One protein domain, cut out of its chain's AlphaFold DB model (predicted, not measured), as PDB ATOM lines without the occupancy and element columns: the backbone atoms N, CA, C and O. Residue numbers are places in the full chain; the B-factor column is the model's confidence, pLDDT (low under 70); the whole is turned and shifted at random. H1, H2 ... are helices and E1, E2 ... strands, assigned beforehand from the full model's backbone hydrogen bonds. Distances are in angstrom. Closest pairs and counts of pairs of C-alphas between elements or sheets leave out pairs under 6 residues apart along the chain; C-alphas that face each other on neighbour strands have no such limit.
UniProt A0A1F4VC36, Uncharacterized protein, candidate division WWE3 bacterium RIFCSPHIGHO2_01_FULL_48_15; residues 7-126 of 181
ATOM      1  N   LEU A   7       5.494 -21.460 -42.602       85.19
ATOM      2  CA  LEU A   7       5.718 -22.531 -43.581       85.19
ATOM      3  C   LEU A   7       4.869 -23.758 -43.261       85.19
ATOM      4  O   LEU A   7       4.231 -24.315 -44.148       85.19
ATOM      5  N   ASP A   8       4.791 -24.142 -41.991       82.94
ATOM      6  CA  ASP A   8       4.040 -25.332 -41.594       82.94
ATOM      7  C   ASP A   8       2.533 -25.203 -41.848       82.94
ATOM      8  O   ASP A   8       1.843 -26.213 -41.955       82.94
ATOM      9  N   GLY A   9       2.013 -23.977 -41.948       77.25
ATOM     10  CA  GLY A   9       0.597 -23.723 -42.202       77.25
ATOM     11  C   GLY A   9       0.212 -23.646 -43.680       77.25
ATOM     12  O   GLY A   9      -0.977 -23.694 -43.984       77.25
ATOM     13  N   ILE A  10       1.175 -23.567 -44.609       78.69
ATOM     14  CA  ILE A  10       0.857 -23.576 -46.049       78.69
ATOM     15  C   ILE A  10       0.713 -24.999 -46.608       78.69
ATOM     16  O   ILE A  10       0.049 -25.191 -47.632       78.69
ATOM     17  N   PHE A  11       1.297 -26.007 -45.957       79.75
ATOM     18  CA  PHE A  11       1.208 -27.397 -46.416       79.75
ATOM     19  C   PHE A  11      -0.238 -27.902 -46.389       79.75
ATOM     20  O   PHE A  11      -1.034 -27.528 -45.532       79.75
ATOM     21  N   GLY A  12      -0.607 -28.708 -47.386       69.88
ATOM     22  CA  GLY A  12      -1.996 -29.128 -47.607       69.88
ATOM     23  C   GLY A  12      -2.872 -28.116 -48.363       69.88
ATOM     24  O   GLY A  12      -3.842 -28.525 -49.003       69.88
ATOM     25  N   SER A  13      -2.518 -26.823 -48.361       70.94
ATOM     26  CA  SER A  13      -3.227 -25.785 -49.132       70.94
ATOM     27  C   SER A  13      -2.612 -25.532 -50.514       70.94
ATOM     28  O   SER A  13      -3.331 -25.220 -51.465       70.94
ATOM     29  N   VAL A  14      -1.294 -25.725 -50.652       78.50
ATOM     30  CA  VAL A  14      -0.583 -25.609 -51.932       78.50
ATOM     31  C   VAL A  14      -0.606 -26.953 -52.657       78.50
ATOM     32  O   VAL A  14      -0.277 -27.990 -52.079       78.50
ATOM     33  N   ARG A  15      -0.977 -26.932 -53.937       85.25
ATOM     34  CA  ARG A  15      -1.100 -28.124 -54.780       85.25
ATOM     35  C   ARG A  15      -0.241 -28.007 -56.025       85.25
ATOM     36  O   ARG A  15      -0.030 -26.911 -56.543       85.25
ATOM     37  N   CYS A  16       0.230 -29.147 -56.514       87.25
ATOM     38  CA  CYS A  16       0.914 -29.224 -57.792       87.25
ATOM     39  C   CYS A  16      -0.037 -28.801 -58.918       87.25
ATOM     40  O   CYS A  16      -1.103 -29.388 -59.073       87.25
ATOM     41  N   ALA A  17       0.367 -27.835 -59.743       85.62
ATOM     42  CA  ALA A  17      -0.442 -27.381 -60.877       85.62
ATOM     43  C   ALA A  17      -0.630 -28.456 -61.967       85.62
ATOM     44  O   ALA A  17      -1.507 -28.317 -62.809       85.62
ATOM     45  N   ASN A  18       0.197 -29.509 -61.963       90.38
ATOM     46  CA  ASN A  18       0.146 -30.577 -62.959       90.38
ATOM     47  C   ASN A  18      -0.721 -31.771 -62.527       90.38
ATOM     48  O   ASN A  18      -1.500 -32.274 -63.325       90.38
ATOM     49  N   CYS A  19      -0.580 -32.251 -61.286       90.44
ATOM     50  CA  CYS A  19      -1.276 -33.459 -60.816       90.44
ATOM     51  C   CYS A  19      -2.138 -33.246 -59.564       90.44
ATOM     52  O   CYS A  19      -2.610 -34.217 -58.983       90.44
ATOM     53  N   GLU A  20      -2.277 -32.002 -59.100       89.06
ATOM     54  CA  GLU A  20      -3.109 -31.577 -57.960       89.06
ATOM     55  C   GLU A  20      -2.777 -32.189 -56.589       89.06
ATOM     56  O   GLU A  20      -3.407 -31.852 -55.576       89.06
ATOM     57  N   ALA A  21      -1.742 -33.028 -56.525       89.31
ATOM     58  CA  ALA A  21      -1.198 -33.545 -55.281       89.31
ATOM     59  C   ALA A  21      -0.814 -32.383 -54.359       89.31
ATOM     60  O   ALA A  21      -0.218 -31.391 -54.796       89.31
ATOM     61  N   ALA A  22      -1.197 -32.496 -53.089       88.31
ATOM     62  CA  ALA A  22      -0.832 -31.512 -52.085       88.31
ATOM     63  C   ALA A  22       0.670 -31.595 -51.813       88.31
ATOM     64  O   ALA A  22       1.209 -32.691 -51.669       88.31
ATOM     65  N   TYR A  23       1.322 -30.439 -51.735       86.88
ATOM     66  CA  TYR A  23       2.719 -30.376 -51.341       86.88
ATOM     67  C   TYR A  23       2.864 -30.610 -49.838       86.88
ATOM     68  O   TYR A  23       2.101 -30.058 -49.033       86.88
ATOM     69  N   ASP A  24       3.879 -31.386 -49.478       87.94
ATOM     70  CA  ASP A  24       4.331 -31.569 -48.107       87.94
ATOM     71  C   ASP A  24       5.557 -30.696 -47.779       87.94
ATOM     72  O   ASP A  24       6.021 -29.874 -48.577       87.94
ATOM     73  N   ARG A  25       6.087 -30.861 -46.561       85.56
ATOM     74  CA  ARG A  25       7.232 -30.087 -46.066       85.56
ATOM     75  C   ARG A  25       8.511 -30.308 -46.871       85.56
ATOM     76  O   ARG A  25       9.339 -29.396 -46.932       85.56
ATOM     77  N   THR A  26       8.699 -31.510 -47.407       88.88
ATOM     78  CA  THR A  26       9.898 -31.936 -48.140       88.88
ATOM     79  C   THR A  26       9.872 -31.485 -49.596       88.88
ATOM     80  O   THR A  26      10.926 -31.234 -50.181       88.88
ATOM     81  N   ASP A  27       8.677 -31.273 -50.145       90.88
ATOM     82  CA  ASP A  27       8.486 -30.783 -51.506       90.88
ATOM     83  C   ASP A  27       8.882 -29.309 -51.692       90.88
ATOM     84  O   ASP A  27       9.116 -28.867 -52.820       90.88
ATOM     85  N   VAL A  28       8.934 -28.522 -50.611       88.75
ATOM     86  CA  VAL A  28       9.006 -27.054 -50.663       88.75
ATOM     87  C   VAL A  28      10.259 -26.515 -49.982       88.75
ATOM     88  O   VAL A  28      10.524 -26.763 -48.805       88.75
ATOM     89  N   ASN A  29      10.994 -25.676 -50.710       87.50
ATOM     90  CA  ASN A  29      12.176 -24.979 -50.215       87.50
ATOM     91  C   ASN A  29      12.037 -23.470 -50.402       87.50
ATOM     92  O   ASN A  29      11.713 -23.009 -51.495       87.50
ATOM     93  N   VAL A  30      12.329 -22.694 -49.360       89.25
ATOM     94  CA  VAL A  30      12.433 -21.234 -49.475       89.25
ATOM     95  C   VAL A  30      13.723 -20.898 -50.216       89.25
ATOM     96  O   VAL A  30      14.807 -21.263 -49.769       89.25
ATOM     97  N   VAL A  31      13.602 -20.207 -51.347       90.69
ATOM     98  CA  VAL A  31      14.747 -19.784 -52.172       90.69
ATOM     99  C   VAL A  31      15.216 -18.386 -51.775       90.69
ATOM    100  O   VAL A  31      16.399 -18.075 -51.864       90.69
ATOM    101  N   GLY A  32      14.294 -17.544 -51.314       84.69
ATOM    102  CA  GLY A  32      14.584 -16.197 -50.840       84.69
ATOM    103  C   GLY A  32      13.312 -15.378 -50.668       84.69
ATOM    104  O   GLY A  32      12.202 -15.872 -50.883       84.69
ATOM    105  N   ASN A  33      13.475 -14.113 -50.301       86.88
ATOM    106  CA  ASN A  33      12.380 -13.165 -50.158       86.88
ATOM    107  C   ASN A  33      12.757 -11.777 -50.695       86.88
ATOM    108  O   ASN A  33      13.930 -11.419 -50.800       86.88
ATOM    109  N   ARG A  34      11.738 -10.987 -51.033       82.50
ATOM    110  CA  ARG A  34      11.848  -9.570 -51.380       82.50
ATOM    111  C   ARG A  34      10.625  -8.836 -50.843       82.50
ATOM    112  O   ARG A  34       9.521  -9.026 -51.351       82.50
ATOM    113  N   ASN A  35      10.836  -7.958 -49.866       85.12
ATOM    114  CA  ASN A  35       9.755  -7.310 -49.119       85.12
ATOM    115  C   ASN A  35       8.796  -8.379 -48.549       85.12
ATOM    116  O   ASN A  35       9.244  -9.336 -47.921       85.12
ATOM    117  N   GLU A  36       7.501  -8.247 -48.819       85.19
ATOM    118  CA  GLU A  36       6.442  -9.188 -48.439       85.19
ATOM    119  C   GLU A  36       6.384 -10.465 -49.288       85.19
ATOM    120  O   GLU A  36       5.642 -11.382 -48.955       85.19
ATOM    121  N   TYR A  37       7.148 -10.567 -50.379       85.00
ATOM    122  CA  TYR A  37       7.092 -11.718 -51.281       85.00
ATOM    123  C   TYR A  37       8.166 -12.748 -50.939       85.00
ATOM    124  O   TYR A  37       9.361 -12.454 -50.965       85.00
ATOM    125  N   TRP A  38       7.741 -13.978 -50.683       88.81
ATOM    126  CA  TRP A  38       8.593 -15.139 -50.455       88.81
ATOM    127  C   TRP A  38       8.518 -16.079 -51.649       88.81
ATOM    128  O   TRP A  38       7.430 -16.426 -52.112       88.81
ATOM    129  N   PHE A  39       9.681 -16.504 -52.134       86.94
ATOM    130  CA  PHE A  39       9.807 -17.359 -53.307       86.94
ATOM    131  C   PHE A  39      10.157 -18.777 -52.880       86.94
ATOM    132  O   PHE A  39      11.123 -19.013 -52.148       86.94
ATOM    133  N   LEU A  40       9.361 -19.724 -53.359       89.44
ATOM    134  CA  LEU A  40       9.460 -21.133 -53.028       89.44
ATOM    135  C   LEU A  40       9.854 -21.919 -54.269       89.44
ATOM    136  O   LEU A  40       9.274 -21.726 -55.332       89.44
ATOM    137  N   ARG A  41      10.793 -22.848 -54.129       91.06
ATOM    138  CA  ARG A  41      10.990 -23.923 -55.096       91.06
ATOM    139  C   ARG A  41      10.178 -25.115 -54.625       91.06
ATOM    140  O   ARG A  41      10.408 -25.608 -53.523       91.06
ATOM    141  N   CYS A  42       9.284 -25.584 -55.481       90.56
ATOM    142  CA  CYS A  42       8.450 -26.746 -55.227       90.56
ATOM    143  C   CYS A  42       8.863 -27.882 -56.166       90.56
ATOM    144  O   CYS A  42       9.030 -27.658 -57.366       90.56
ATOM    145  N   VAL A  43       9.004 -29.094 -55.644       93.81
ATOM    146  CA  VAL A  43       9.191 -30.324 -56.422       93.81
ATOM    147  C   VAL A  43       8.119 -31.294 -55.969       93.81
ATOM    148  O   VAL A  43       8.080 -31.640 -54.804       93.81
ATOM    149  N   CYS A  44       7.220 -31.698 -56.860       93.25
ATOM    150  CA  CYS A  44       6.136 -32.601 -56.488       93.25
ATOM    151  C   CYS A  44       6.664 -34.024 -56.282       93.25
ATOM    152  O   CYS A  44       7.122 -34.633 -57.248       93.25
ATOM    153  N   HIS A  45       6.526 -34.586 -55.078       93.69
ATOM    154  CA  HIS A  45       6.860 -35.990 -54.822       93.69
ATOM    155  C   HIS A  45       6.054 -36.988 -55.673       93.69
ATOM    156  O   HIS A  45       6.529 -38.090 -55.929       93.69
ATOM    157  N   THR A  46       4.844 -36.635 -56.124       95.44
ATOM    158  CA  THR A  46       3.979 -37.556 -56.883       95.44
ATOM    159  C   THR A  46       4.367 -37.662 -58.358       95.44
ATOM    160  O   THR A  46       4.405 -38.759 -58.903       95.44
ATOM    161  N   CYS A  47       4.627 -36.532 -59.027       95.12
ATOM    162  CA  CYS A  47       4.862 -36.502 -60.480       95.12
ATOM    163  C   CYS A  47       6.197 -35.870 -60.898       95.12
ATOM    164  O   CYS A  47       6.465 -35.747 -62.091       95.12
ATOM    165  N   GLY A  48       7.021 -35.411 -59.953       93.75
ATOM    166  CA  GLY A  48       8.326 -34.797 -60.219       93.75
ATOM    167  C   GLY A  48       8.280 -33.379 -60.797       93.75
ATOM    168  O   GLY A  48       9.335 -32.771 -60.989       93.75
ATOM    169  N   THR A  49       7.088 -32.824 -61.058       93.25
ATOM    170  CA  THR A  49       6.940 -31.463 -61.597       93.25
ATOM    171  C   THR A  49       7.608 -30.453 -60.672       93.25
ATOM    172  O   THR A  49       7.326 -30.413 -59.471       93.25
ATOM    173  N   GLN A  50       8.473 -29.622 -61.251       92.56
ATOM    174  CA  GLN A  50       9.127 -28.524 -60.553       92.56
ATOM    175  C   GLN A  50       8.394 -27.220 -60.846       92.56
ATOM    176  O   GLN A  50       7.993 -26.968 -61.980       92.56
ATOM    177  N   GLY A  51       8.235 -26.386 -59.826       85.94
ATOM    178  CA  GLY A  51       7.564 -25.099 -59.947       85.94
ATOM    179  C   GLY A  51       8.131 -24.066 -58.988       85.94
ATOM    180  O   GLY A  51       8.867 -24.394 -58.054       85.94
ATOM    181  N   VAL A  52       7.768 -22.808 -59.227       84.69
ATOM    182  CA  VAL A  52       8.050 -21.701 -58.313       84.69
ATOM    183  C   VAL A  52       6.739 -21.262 -57.674       84.69
ATOM    184  O   VAL A  52       5.803 -20.878 -58.371       84.69
ATOM    185  N   GLY A  53       6.666 -21.334 -56.348       83.88
ATOM    186  CA  GLY A  53       5.572 -20.778 -55.561       83.88
ATOM    187  C   GLY A  53       5.901 -19.359 -55.110       83.88
ATOM    188  O   GLY A  53       7.060 -19.036 -54.854       83.88
ATOM    189  N   THR A  54       4.882 -18.511 -54.987       84.12
ATOM    190  CA  THR A  54       5.018 -17.211 -54.322       84.12
ATOM    191  C   THR A  54       4.049 -17.138 -53.154       84.12
ATOM    192  O   THR A  54       2.869 -17.458 -53.313       84.12
ATOM    193  N   VAL A  55       4.548 -16.713 -51.997       87.69
ATOM    194  CA  VAL A  55       3.752 -16.492 -50.787       87.69
ATOM    195  C   VAL A  55       3.920 -15.047 -50.357       87.69
ATOM    196  O   VAL A  55       5.042 -14.554 -50.275       87.69
ATOM    197  N   VAL A  56       2.808 -14.357 -50.118       87.56
ATOM    198  CA  VAL A  56       2.836 -12.985 -49.599       87.56
ATOM    199  C   VAL A  56       2.699 -13.045 -48.086       87.56
ATOM    200  O   VAL A  56       1.678 -13.518 -47.607       87.56
ATOM    201  N   VAL A  57       3.696 -12.574 -47.342       89.06
ATOM    202  CA  VAL A  57       3.678 -12.515 -45.876       89.06
ATOM    203  C   VAL A  57       3.639 -11.053 -45.446       89.06
ATOM    204  O   VAL A  57       4.551 -10.292 -45.772       89.06
ATOM    205  N   LYS A  58       2.592 -10.660 -44.719       87.44
ATOM    206  CA  LYS A  58       2.411  -9.301 -44.193       87.44
ATOM    207  C   LYS A  58       2.072  -9.322 -42.715       87.44
ATOM    208  O   LYS A  58       1.386 -10.229 -42.259       87.44
ATOM    209  N   GLU A  59       2.502  -8.293 -41.999       86.69
ATOM    210  CA  GLU A  59       2.175  -8.095 -40.589       86.69
ATOM    211  C   GLU A  59       1.036  -7.084 -40.440       86.69
ATOM    212  O   GLU A  59       1.020  -6.053 -41.118       86.69
ATOM    213  N   PHE A  60       0.087  -7.377 -39.553       83.44
ATOM    214  CA  PHE A  60      -1.051  -6.511 -39.264       83.44
ATOM    215  C   PHE A  60      -1.349  -6.464 -37.768       83.44
ATOM    216  O   PHE A  60      -1.194  -7.443 -37.037       83.44
ATOM    217  N   GLN A  61      -1.862  -5.317 -37.337       83.00
ATOM    218  CA  GLN A  61      -2.357  -5.100 -35.986       83.00
ATOM    219  C   GLN A  61      -3.878  -4.968 -36.040       83.00
ATOM    220  O   GLN A  61      -4.398  -4.024 -36.634       83.00
ATOM    221  N   LEU A  62      -4.596  -5.927 -35.453       80.19
ATOM    222  CA  LEU A  62      -6.060  -5.956 -35.473       80.19
ATOM    223  C   LEU A  62      -6.600  -6.102 -34.052       80.19
ATOM    224  O   LEU A  62      -6.212  -7.010 -33.330       80.19
ATOM    225  N   ALA A  63      -7.517  -5.216 -33.652       73.44
ATOM    226  CA  ALA A  63      -8.107  -5.253 -32.310       73.44
ATOM    227  C   ALA A  63      -8.990  -6.494 -32.075       73.44
ATOM    228  O   ALA A  63      -9.110  -6.976 -30.957       73.44
ATOM    229  N   LEU A  64      -9.613  -6.998 -33.143       76.81
ATOM    230  CA  LEU A  64     -10.407  -8.227 -33.164       76.81
ATOM    231  C   LEU A  64     -10.168  -8.914 -34.515       76.81
ATOM    232  O   LEU A  64     -10.733  -8.463 -35.520       76.81
ATOM    233  N   PRO A  65      -9.297  -9.931 -34.586       79.12
ATOM    234  CA  PRO A  65      -8.971 -10.587 -35.840       79.12
ATOM    235  C   PRO A  65     -10.054 -11.611 -36.207       79.12
ATOM    236  O   PRO A  65     -10.231 -12.636 -35.553       79.12
ATOM    237  N   THR A  66     -10.800 -11.326 -37.272       83.25
ATOM    238  CA  THR A  66     -11.733 -12.266 -37.911       83.25
ATOM    239  C   THR A  66     -11.296 -12.515 -39.350       83.25
ATOM    240  O   THR A  66     -10.583 -11.694 -39.931       83.25
ATOM    241  N   GLY A  67     -11.758 -13.615 -39.958       78.94
ATOM    242  CA  GLY A  67     -11.413 -13.950 -41.347       78.94
ATOM    243  C   GLY A  67     -11.673 -12.794 -42.319       78.94
ATOM    244  O   GLY A  67     -10.792 -12.451 -43.100       78.94
ATOM    245  N   SER A  68     -12.819 -12.116 -42.187       82.06
ATOM    246  CA  SER A  68     -13.185 -10.970 -43.027       82.06
ATOM    247  C   SER A  68     -12.264  -9.756 -42.851       82.06
ATOM    248  O   SER A  68     -11.875  -9.141 -43.838       82.06
ATOM    249  N   ARG A  69     -11.854  -9.423 -41.618       84.25
ATOM    250  CA  ARG A  69     -10.942  -8.286 -41.375       84.25
ATOM    251  C   ARG A  69      -9.532  -8.561 -41.878       84.25
ATOM    252  O   ARG A  69      -8.842  -7.647 -42.334       84.25
ATOM    253  N   VAL A  70      -9.100  -9.818 -41.811       85.06
ATOM    254  CA  VAL A  70      -7.836 -10.213 -42.425       85.06
ATOM    255  C   VAL A  70      -7.959 -10.141 -43.945       85.06
ATOM    256  O   VAL A  70      -7.117  -9.506 -44.559       85.06
ATOM    257  N   GLU A  71      -9.020 -10.674 -44.559       86.62
ATOM    258  CA  GLU A  71      -9.271 -10.537 -46.007       86.62
ATOM    259  C   GLU A  71      -9.214  -9.076 -46.483       86.62
ATOM    260  O   GLU A  71      -8.506  -8.773 -47.443       86.62
ATOM    261  N   GLU A  72      -9.883  -8.158 -45.783       86.31
ATOM    262  CA  GLU A  72      -9.844  -6.715 -46.068       86.31
ATOM    263  C   GLU A  72      -8.418  -6.147 -46.049       86.31
ATOM    264  O   GLU A  72      -8.055  -5.343 -46.908       86.31
ATOM    265  N   SER A  73      -7.576  -6.614 -45.124       86.44
ATOM    266  CA  SER A  73      -6.185  -6.162 -44.981       86.44
ATOM    267  C   SER A  73      -5.280  -6.594 -46.150       86.44
ATOM    268  O   SER A  73      -4.196  -6.036 -46.340       86.44
ATOM    269  N   PHE A  74      -5.716  -7.568 -46.958       86.00
ATOM    270  CA  PHE A  74      -4.998  -8.057 -48.142       86.00
ATOM    271  C   PHE A  74      -5.489  -7.445 -49.465       86.00
ATOM    272  O   PHE A  74      -4.859  -7.657 -50.508       86.00
ATOM    273  N   VAL A  75      -6.575  -6.664 -49.453       87.38
ATOM    274  CA  VAL A  75      -7.077  -5.986 -50.656       87.38
ATOM    275  C   VAL A  75      -6.013  -5.035 -51.212       87.38
ATOM    276  O   VAL A  75      -5.324  -4.325 -50.481       87.38
ATOM    277  N   GLY A  76      -5.852  -5.031 -52.536       85.94
ATOM    278  CA  GLY A  76      -4.884  -4.179 -53.227       85.94
ATOM    279  C   GLY A  76      -3.475  -4.766 -53.351       85.94
ATOM    280  O   GLY A  76      -2.656  -4.204 -54.081       85.94
ATOM    281  N   ILE A  77      -3.181  -5.907 -52.716       87.44
ATOM    282  CA  ILE A  77      -1.933  -6.646 -52.965       87.44
ATOM    283  C   ILE A  77      -1.881  -7.081 -54.424       87.44
ATOM    284  O   ILE A  77      -2.894  -7.460 -55.009       87.44
ATOM    285  N   ARG A  78      -0.691  -7.033 -55.023       89.81
ATOM    286  CA  ARG A  78      -0.512  -7.353 -56.438       89.81
ATOM    287  C   ARG A  78      -0.176  -8.820 -56.640       89.81
ATOM    288  O   ARG A  78       0.681  -9.375 -55.949       89.81
ATOM    289  N   CYS A  79      -0.804  -9.416 -57.647       88.00
ATOM    290  CA  CYS A  79      -0.447 -10.728 -58.151       88.00
ATOM    291  C   CYS A  79       1.018 -10.726 -58.600       88.00
ATOM    292  O   CYS A  79       1.402  -9.939 -59.464       88.00
ATOM    293  N   ALA A  80       1.825 -11.637 -58.060       84.44
ATOM    294  CA  ALA A  80       3.240 -11.742 -58.414       84.44
ATOM    295  C   ALA A  80       3.475 -12.127 -59.888       84.44
ATOM    296  O   ALA A  80       4.549 -11.869 -60.419       84.44
ATOM    297  N   ASN A  81       2.474 -12.726 -60.543       86.62
ATOM    298  CA  ASN A  81       2.567 -13.154 -61.935       86.62
ATOM    299  C   ASN A  81       2.241 -12.023 -62.927       86.62
ATOM    300  O   ASN A  81       3.042 -11.728 -63.805       86.62
ATOM    301  N   CYS A  82       1.073 -11.379 -62.801       89.69
ATOM    302  CA  CYS A  82       0.608 -10.378 -63.777       89.69
ATOM    303  C   CYS A  82       0.537  -8.937 -63.245       89.69
ATOM    304  O   CYS A  82       0.221  -8.024 -64.002       89.69
ATOM    305  N   GLY A  83       0.779  -8.713 -61.953       89.94
ATOM    306  CA  GLY A  83       0.750  -7.386 -61.332       89.94
ATOM    307  C   GLY A  83      -0.641  -6.822 -61.022       89.94
ATOM    308  O   GLY A  83      -0.718  -5.770 -60.388       89.94
ATOM    309  N   ALA A  84      -1.726  -7.497 -61.416       93.31
ATOM    310  CA  ALA A  84      -3.089  -7.069 -61.097       93.31
ATOM    311  C   ALA A  84      -3.341  -7.060 -59.580       93.31
ATOM    312  O   ALA A  84      -2.875  -7.954 -58.870       93.31
ATOM    313  N   SER A  85      -4.084  -6.069 -59.090       93.75
ATOM    314  CA  SER A  85      -4.452  -5.968 -57.676       93.75
ATOM    315  C   SER A  85      -5.568  -6.949 -57.321       93.75
ATOM    316  O   SER A  85      -6.578  -7.006 -58.016       93.75
ATOM    317  N   TYR A  86      -5.412  -7.683 -56.221       90.69
ATOM    318  CA  TYR A  86      -6.462  -8.534 -55.671       90.69
ATOM    319  C   TYR A  86      -7.601  -7.689 -55.089       90.69
ATOM    320  O   TYR A  86      -7.378  -6.728 -54.346       90.69
ATOM    321  N   SER A  87      -8.826  -8.077 -55.421       91.75
ATOM    322  CA  SER A  87     -10.077  -7.601 -54.838       91.75
ATOM    323  C   SER A  87     -10.542  -8.537 -53.716       91.75
ATOM    324  O   SER A  87     -10.048  -9.656 -53.585       91.75
ATOM    325  N   GLN A  88     -11.542  -8.129 -52.934       89.56
ATOM    326  CA  GLN A  88     -12.114  -8.982 -51.882       89.56
ATOM    327  C   GLN A  88     -12.673 -10.310 -52.431       89.56
ATOM    328  O   GLN A  88     -12.613 -11.340 -51.765       89.56
ATOM    329  N   GLY A  89     -13.175 -10.319 -53.671       90.69
ATOM    330  CA  GLY A  89     -13.663 -11.534 -54.330       90.69
ATOM    331  C   GLY A  89     -12.564 -12.549 -54.659       90.69
ATOM    332  O   GLY A  89     -12.853 -13.740 -54.759       90.69
ATOM    333  N   ASP A  90     -11.315 -12.091 -54.777       93.38
ATOM    334  CA  ASP A  90     -10.150 -12.918 -55.108       93.38
ATOM    335  C   ASP A  90      -9.537 -13.616 -53.886       93.38
ATOM    336  O   ASP A  90      -8.661 -14.474 -54.037       93.38
ATOM    337  N   LEU A  91      -9.961 -13.224 -52.682       90.94
ATOM    338  CA  LEU A  91      -9.404 -13.658 -51.409       90.94
ATOM    339  C   LEU A  91     -10.382 -14.592 -50.699       90.94
ATOM    340  O   LEU A  91     -11.590 -14.346 -50.644       90.94
ATOM    341  N   ARG A  92      -9.856 -15.691 -50.163       88.88
ATOM    342  CA  ARG A  92     -10.624 -16.638 -49.355       88.88
ATOM    343  C   ARG A  92      -9.823 -17.052 -48.141       88.88
ATOM    344  O   ARG A  92      -8.758 -17.652 -48.292       88.88
ATOM    345  N   PHE A  93     -10.346 -16.770 -46.958       87.31
ATOM    346  CA  PHE A  93      -9.823 -17.296 -45.711       87.31
ATOM    347  C   PHE A  93      -9.829 -18.829 -45.732       87.31
ATOM    348  O   PHE A  93     -10.822 -19.465 -46.086       87.31
ATOM    349  N   VAL A  94      -8.692 -19.412 -45.366       89.38
ATOM    350  CA  VAL A  94      -8.492 -20.865 -45.298       89.38
ATOM    351  C   VAL A  94      -8.522 -21.337 -43.850       89.38
ATOM    352  O   VAL A  94      -9.084 -22.385 -43.549       89.38
ATOM    353  N   GLY A  95      -7.913 -20.569 -42.951       85.00
ATOM    354  CA  GLY A  95      -7.742 -20.938 -41.555       85.00
ATOM    355  C   GLY A  95      -6.682 -20.074 -40.890       85.00
ATOM    356  O   GLY A  95      -6.021 -19.260 -41.539       85.00
ATOM    357  N   ASN A  96      -6.502 -20.255 -39.589       86.88
ATOM    358  CA  ASN A  96      -5.415 -19.640 -38.843       86.88
ATOM    359  C   ASN A  96      -4.695 -20.689 -37.987       86.88
ATOM    360  O   ASN A  96      -5.211 -21.774 -37.716       86.88
ATOM    361  N   ARG A  97      -3.462 -20.371 -37.604       84.00
ATOM    362  CA  ARG A  97      -2.657 -21.151 -36.669       84.00
ATOM    363  C   ARG A  97      -1.759 -20.194 -35.902       84.00
ATOM    364  O   ARG A  97      -0.872 -19.585 -36.495       84.00
ATOM    365  N   ASN A  98      -1.967 -20.110 -34.590       85.25
ATOM    366  CA  ASN A  98      -1.333 -19.107 -33.735       85.25
ATOM    367  C   ASN A  98      -1.564 -17.691 -34.314       85.25
ATOM    368  O   ASN A  98      -2.696 -17.341 -34.636       85.25
ATOM    369  N   GLU A  99      -0.507 -16.903 -34.493       85.44
ATOM    370  CA  GLU A  99      -0.530 -15.569 -35.093       85.44
ATOM    371  C   GLU A  99      -0.652 -15.566 -36.629       85.44
ATOM    372  O   GLU A  99      -0.818 -14.504 -37.223       85.44
ATOM    373  N   TYR A 100      -0.572 -16.722 -37.296       88.31
ATOM    374  CA  TYR A 100      -0.590 -16.805 -38.758       88.31
ATOM    375  C   TYR A 100      -1.995 -17.059 -39.298       88.31
ATOM    376  O   TYR A 100      -2.664 -18.022 -38.925       88.31
ATOM    377  N   TRP A 101      -2.413 -16.230 -40.242       90.56
ATOM    378  CA  TRP A 101      -3.698 -16.295 -40.923       90.56
ATOM    379  C   TRP A 101      -3.481 -16.581 -42.399       90.56
ATOM    380  O   TRP A 101      -2.726 -15.874 -43.060       90.56
ATOM    381  N   PHE A 102      -4.147 -17.602 -42.922       88.50
ATOM    382  CA  PHE A 102      -3.901 -18.119 -44.262       88.50
ATOM    383  C   PHE A 102      -5.067 -17.788 -45.183       88.50
ATOM    384  O   PHE A 102      -6.230 -18.053 -44.868       88.50
ATOM    385  N   LEU A 103      -4.742 -17.234 -46.347       89.62
ATOM    386  CA  LEU A 103      -5.693 -16.904 -47.393       89.62
ATOM    387  C   LEU A 103      -5.252 -17.536 -48.704       89.62
ATOM    388  O   LEU A 103      -4.082 -17.479 -49.083       89.62
ATOM    389  N   ARG A 104      -6.211 -18.088 -49.437       89.00
ATOM    390  CA  ARG A 104      -6.028 -18.433 -50.841       89.00
ATOM    391  C   ARG A 104      -6.349 -17.201 -51.672       89.00
ATOM    392  O   ARG A 104      -7.435 -16.638 -51.555       89.00
ATOM    393  N   CYS A 105      -5.424 -16.828 -52.542       90.12
ATOM    394  CA  CYS A 105      -5.613 -15.781 -53.535       90.12
ATOM    395  C   CYS A 105      -5.795 -16.434 -54.903       90.12
ATOM    396  O   CYS A 105      -4.957 -17.237 -55.311       90.12
ATOM    397  N   SER A 106      -6.850 -16.080 -55.630       91.38
ATOM    398  CA  SER A 106      -7.043 -16.480 -57.028       91.38
ATOM    399  C   SER A 106      -7.135 -15.229 -57.883       91.38
ATOM    400  O   SER A 106      -8.062 -14.451 -57.726       91.38
ATOM    401  N   CYS A 107      -6.158 -14.990 -58.757       91.44
ATOM    402  CA  CYS A 107      -6.147 -13.770 -59.559       91.44
ATOM    403  C   CYS A 107      -7.249 -13.812 -60.623       91.44
ATOM    404  O   CYS A 107      -7.164 -14.621 -61.544       91.44
ATOM    405  N   HIS A 108      -8.219 -12.896 -60.565       94.19
ATOM    406  CA  HIS A 108      -9.254 -12.770 -61.598       94.19
ATOM    407  C   HIS A 108      -8.719 -12.479 -63.011       94.19
ATOM    408  O   HIS A 108      -9.413 -12.754 -63.983       94.19
ATOM    409  N   VAL A 109      -7.505 -11.928 -63.154       95.38
ATOM    410  CA  VAL A 109      -6.932 -11.591 -64.473       95.38
ATOM    411  C   VAL A 109      -6.238 -12.780 -65.129       95.38
ATOM    412  O   VAL A 109      -6.474 -13.060 -66.298       95.38
ATOM    413  N   CYS A 110      -5.343 -13.461 -64.406       91.75
ATOM    414  CA  CYS A 110      -4.502 -14.517 -64.987       91.75
ATOM    415  C   CYS A 110      -4.781 -15.920 -64.435       91.75
ATOM    416  O   CYS A 110      -4.091 -16.863 -64.806       91.75
ATOM    417  N   GLY A 111      -5.730 -16.066 -63.508       87.62
ATOM    418  CA  GLY A 111      -6.054 -17.337 -62.855       87.62
ATOM    419  C   GLY A 111      -4.989 -17.842 -61.877       87.62
ATOM    420  O   GLY A 111      -5.232 -18.825 -61.180       87.62
ATOM    421  N   ASN A 112      -3.826 -17.178 -61.787       85.31
ATOM    422  CA  ASN A 112      -2.741 -17.615 -60.919       85.31
ATOM    423  C   ASN A 112      -3.198 -17.677 -59.461       85.31
ATOM    424  O   ASN A 112      -3.785 -16.721 -58.935       85.31
ATOM    425  N   GLN A 113      -2.872 -18.790 -58.814       86.44
ATOM    426  CA  GLN A 113      -3.181 -19.018 -57.414       86.44
ATOM    427  C   GLN A 113      -1.953 -18.785 -56.546       86.44
ATOM    428  O   GLN A 113      -0.836 -19.147 -56.908       86.44
ATOM    429  N   ALA A 114      -2.173 -18.167 -55.394       84.56
ATOM    430  CA  ALA A 114      -1.139 -17.899 -54.409       84.56
ATOM    431  C   ALA A 114      -1.691 -18.104 -52.997       84.56
ATOM    432  O   ALA A 114      -2.907 -18.144 -52.791       84.56
ATOM    433  N   VAL A 115      -0.783 -18.217 -52.032       87.88
ATOM    434  CA  VAL A 115      -1.128 -18.187 -50.610       87.88
ATOM    435  C   VAL A 115      -0.646 -16.869 -50.023       87.88
ATOM    436  O   VAL A 115       0.507 -16.475 -50.197       87.88
ATOM    437  N   ALA A 116      -1.550 -16.185 -49.342       88.00
ATOM    438  CA  ALA A 116      -1.267 -15.022 -48.527       88.00
ATOM    439  C   ALA A 116      -1.258 -15.433 -47.053       88.00
ATOM    440  O   ALA A 116      -2.103 -16.210 -46.609       88.00
ATOM    441  N   VAL A 117      -0.293 -14.910 -46.305       89.06
ATOM    442  CA  VAL A 117      -0.113 -15.146 -44.878       89.06
ATOM    443  C   VAL A 117      -0.110 -13.806 -44.156       89.06
ATOM    444  O   VAL A 117       0.770 -12.973 -44.370       89.06
ATOM    445  N   GLY A 118      -1.096 -13.598 -43.289       88.38
ATOM    446  CA  GLY A 118      -1.123 -12.485 -42.350       88.38
ATOM    447  C   GLY A 118      -0.523 -12.910 -41.021       88.38
ATOM    448  O   GLY A 118      -1.030 -13.836 -40.403       88.38
ATOM    449  N   VAL A 119       0.531 -12.241 -40.570       87.38
ATOM    450  CA  VAL A 119       0.986 -12.302 -39.181       87.38
ATOM    451  C   VAL A 119       0.173 -11.266 -38.422       87.38
ATOM    452  O   VAL A 119       0.328 -10.066 -38.639       87.38
ATOM    453  N   VAL A 120      -0.755 -11.724 -37.595       86.31
ATOM    454  CA  VAL A 120      -1.716 -10.858 -36.923       86.31
ATOM    455  C   VAL A 120      -1.420 -10.843 -35.437       86.31
ATOM    456  O   VAL A 120      -1.523 -11.863 -34.760       86.31
ATOM    457  N   SER A 121      -1.083  -9.662 -34.931       83.75
ATOM    458  CA  SER A 121      -1.020  -9.404 -33.494       83.75
ATOM    459  C   SER A 121      -2.295  -8.706 -33.035       83.75
ATOM    460  O   SER A 121      -2.747  -7.749 -33.677       83.75
ATOM    461  N   GLU A 122      -2.846  -9.161 -31.912       74.44
ATOM    462  CA  GLU A 122      -3.978  -8.500 -31.273       74.44
ATOM    463  C   GLU A 122      -3.525  -7.209 -30.599       74.44
ATOM    464  O   GLU A 122      -2.565  -7.185 -29.827       74.44
ATOM    465  N   VAL A 123      -4.240  -6.125 -30.884       74.06
ATOM    466  CA  VAL A 123      -4.100  -4.880 -30.128       74.06
ATOM    467  C   VAL A 123      -5.183  -4.890 -29.067       74.06
ATOM    468  O   VAL A 123      -6.364  -4.964 -29.404       74.06
ATOM    469  N   SER A 124      -4.803  -4.817 -27.791       58.81
ATOM    470  CA  SER A 124      -5.797  -4.677 -26.728       58.81
ATOM    471  C   SER A 124      -6.655  -3.433 -27.006       58.81
ATOM    472  O   SER A 124      -6.092  -2.352 -27.217       58.81
ATOM    473  N   PRO A 125      -7.997  -3.530 -26.982       52.00
ATOM    474  CA  PRO A 125      -8.866  -2.365 -27.147       52.00
ATOM    475  C   PRO A 125      -8.667  -1.302 -26.046       52.00
ATOM    476  O   PRO A 125      -9.158  -0.185 -26.187       52.00
ATOM    477  N   ALA A 126      -7.887  -1.601 -24.998       50.50
ATOM    478  CA  ALA A 126      -7.524  -0.680 -23.921       50.50
ATOM    479  C   ALA A 126      -6.661   0.531 -24.343       50.50
ATOM    480  O   ALA A 126      -6.397   1.391 -23.512       50.50
TER     481      ALA A 126
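Overview. This is residues 7 to 126 of the 181 residues of an uncharacterized protein of candidate division WWE3 bacterium RIFCSPHIGHO2_01_FULL_48_15 (UniProt A0A1F4VC36). One strongly twisted sheet of six strands, built of two three-stranded meanders side by side, curls round the short helix H2. The long strands E3 and E6 run together in the middle of the sheet. The printed part has 120 residues, with two named helices and six named strands in the order H1 E1 E2 E3 H2 E4 E5 E6; the sheet's order is E1 E2 E3 E6 E5 E4, mixed, and the class is mostly strand. The whole is compact, with a radius of gyration of the C-alphas of 14.5 A, and elongated, spanning 52 by 30 by 24 A.

Arrangement. H1, residues 7 to 10, stands at the sheet's level, at a height of 2.6 A. E1, residues 28 to 34, and E2, residues 37 to 43, form a hairpin, with N 29 and O 41 at 2.9 A. E2 and E3, residues 50 to 62, form another, with N 40 and O 53 at 2.8 A; E1 E2 E3 is a meander, each strand the antiparallel neighbour of the one before. E3 is parallel to E6, residues 113 to 122, at 26 degrees, with N 58 and O 117 at 3.0 A. E4, residues 91 to 97, E5, residues 100 to 106, and E6 make the second meander, with N 92 and O 104 at 2.9 A and N 103 and O 116 at 2.8 A. The sheet curls round H2, residues 67 to 74; its closest C-alphas to E4 are Gly 67 and Phe 93, 5.7 A. E3, H2 and E4 are a split strand-helix-strand unit, two strands of one sheet that are not neighbours, with a helix between them in the chain and E6 and E5 between them in the sheet; its crossover is right-handed. In H2 each O i to N i+4 pair is within hydrogen-bond range; H1 is too short for one.

Along the chain. H1 begins at C-alpha 7, (5.718, -22.531, -43.581). E3 is 37.0 A long, E6 28.2 A and H2 11.0 A. E6 ends at C-alpha 122, (-3.978, -8.500, -31.273).

Size, cuts and confidence. The farthest C-alphas, Cys 47 and Ala 126, are 52.7 A apart. The printed part has no cut; the links H1 to E1 and H2 to E4 are long. Residue 12 and residues 124 to 126 have pLDDT under 70.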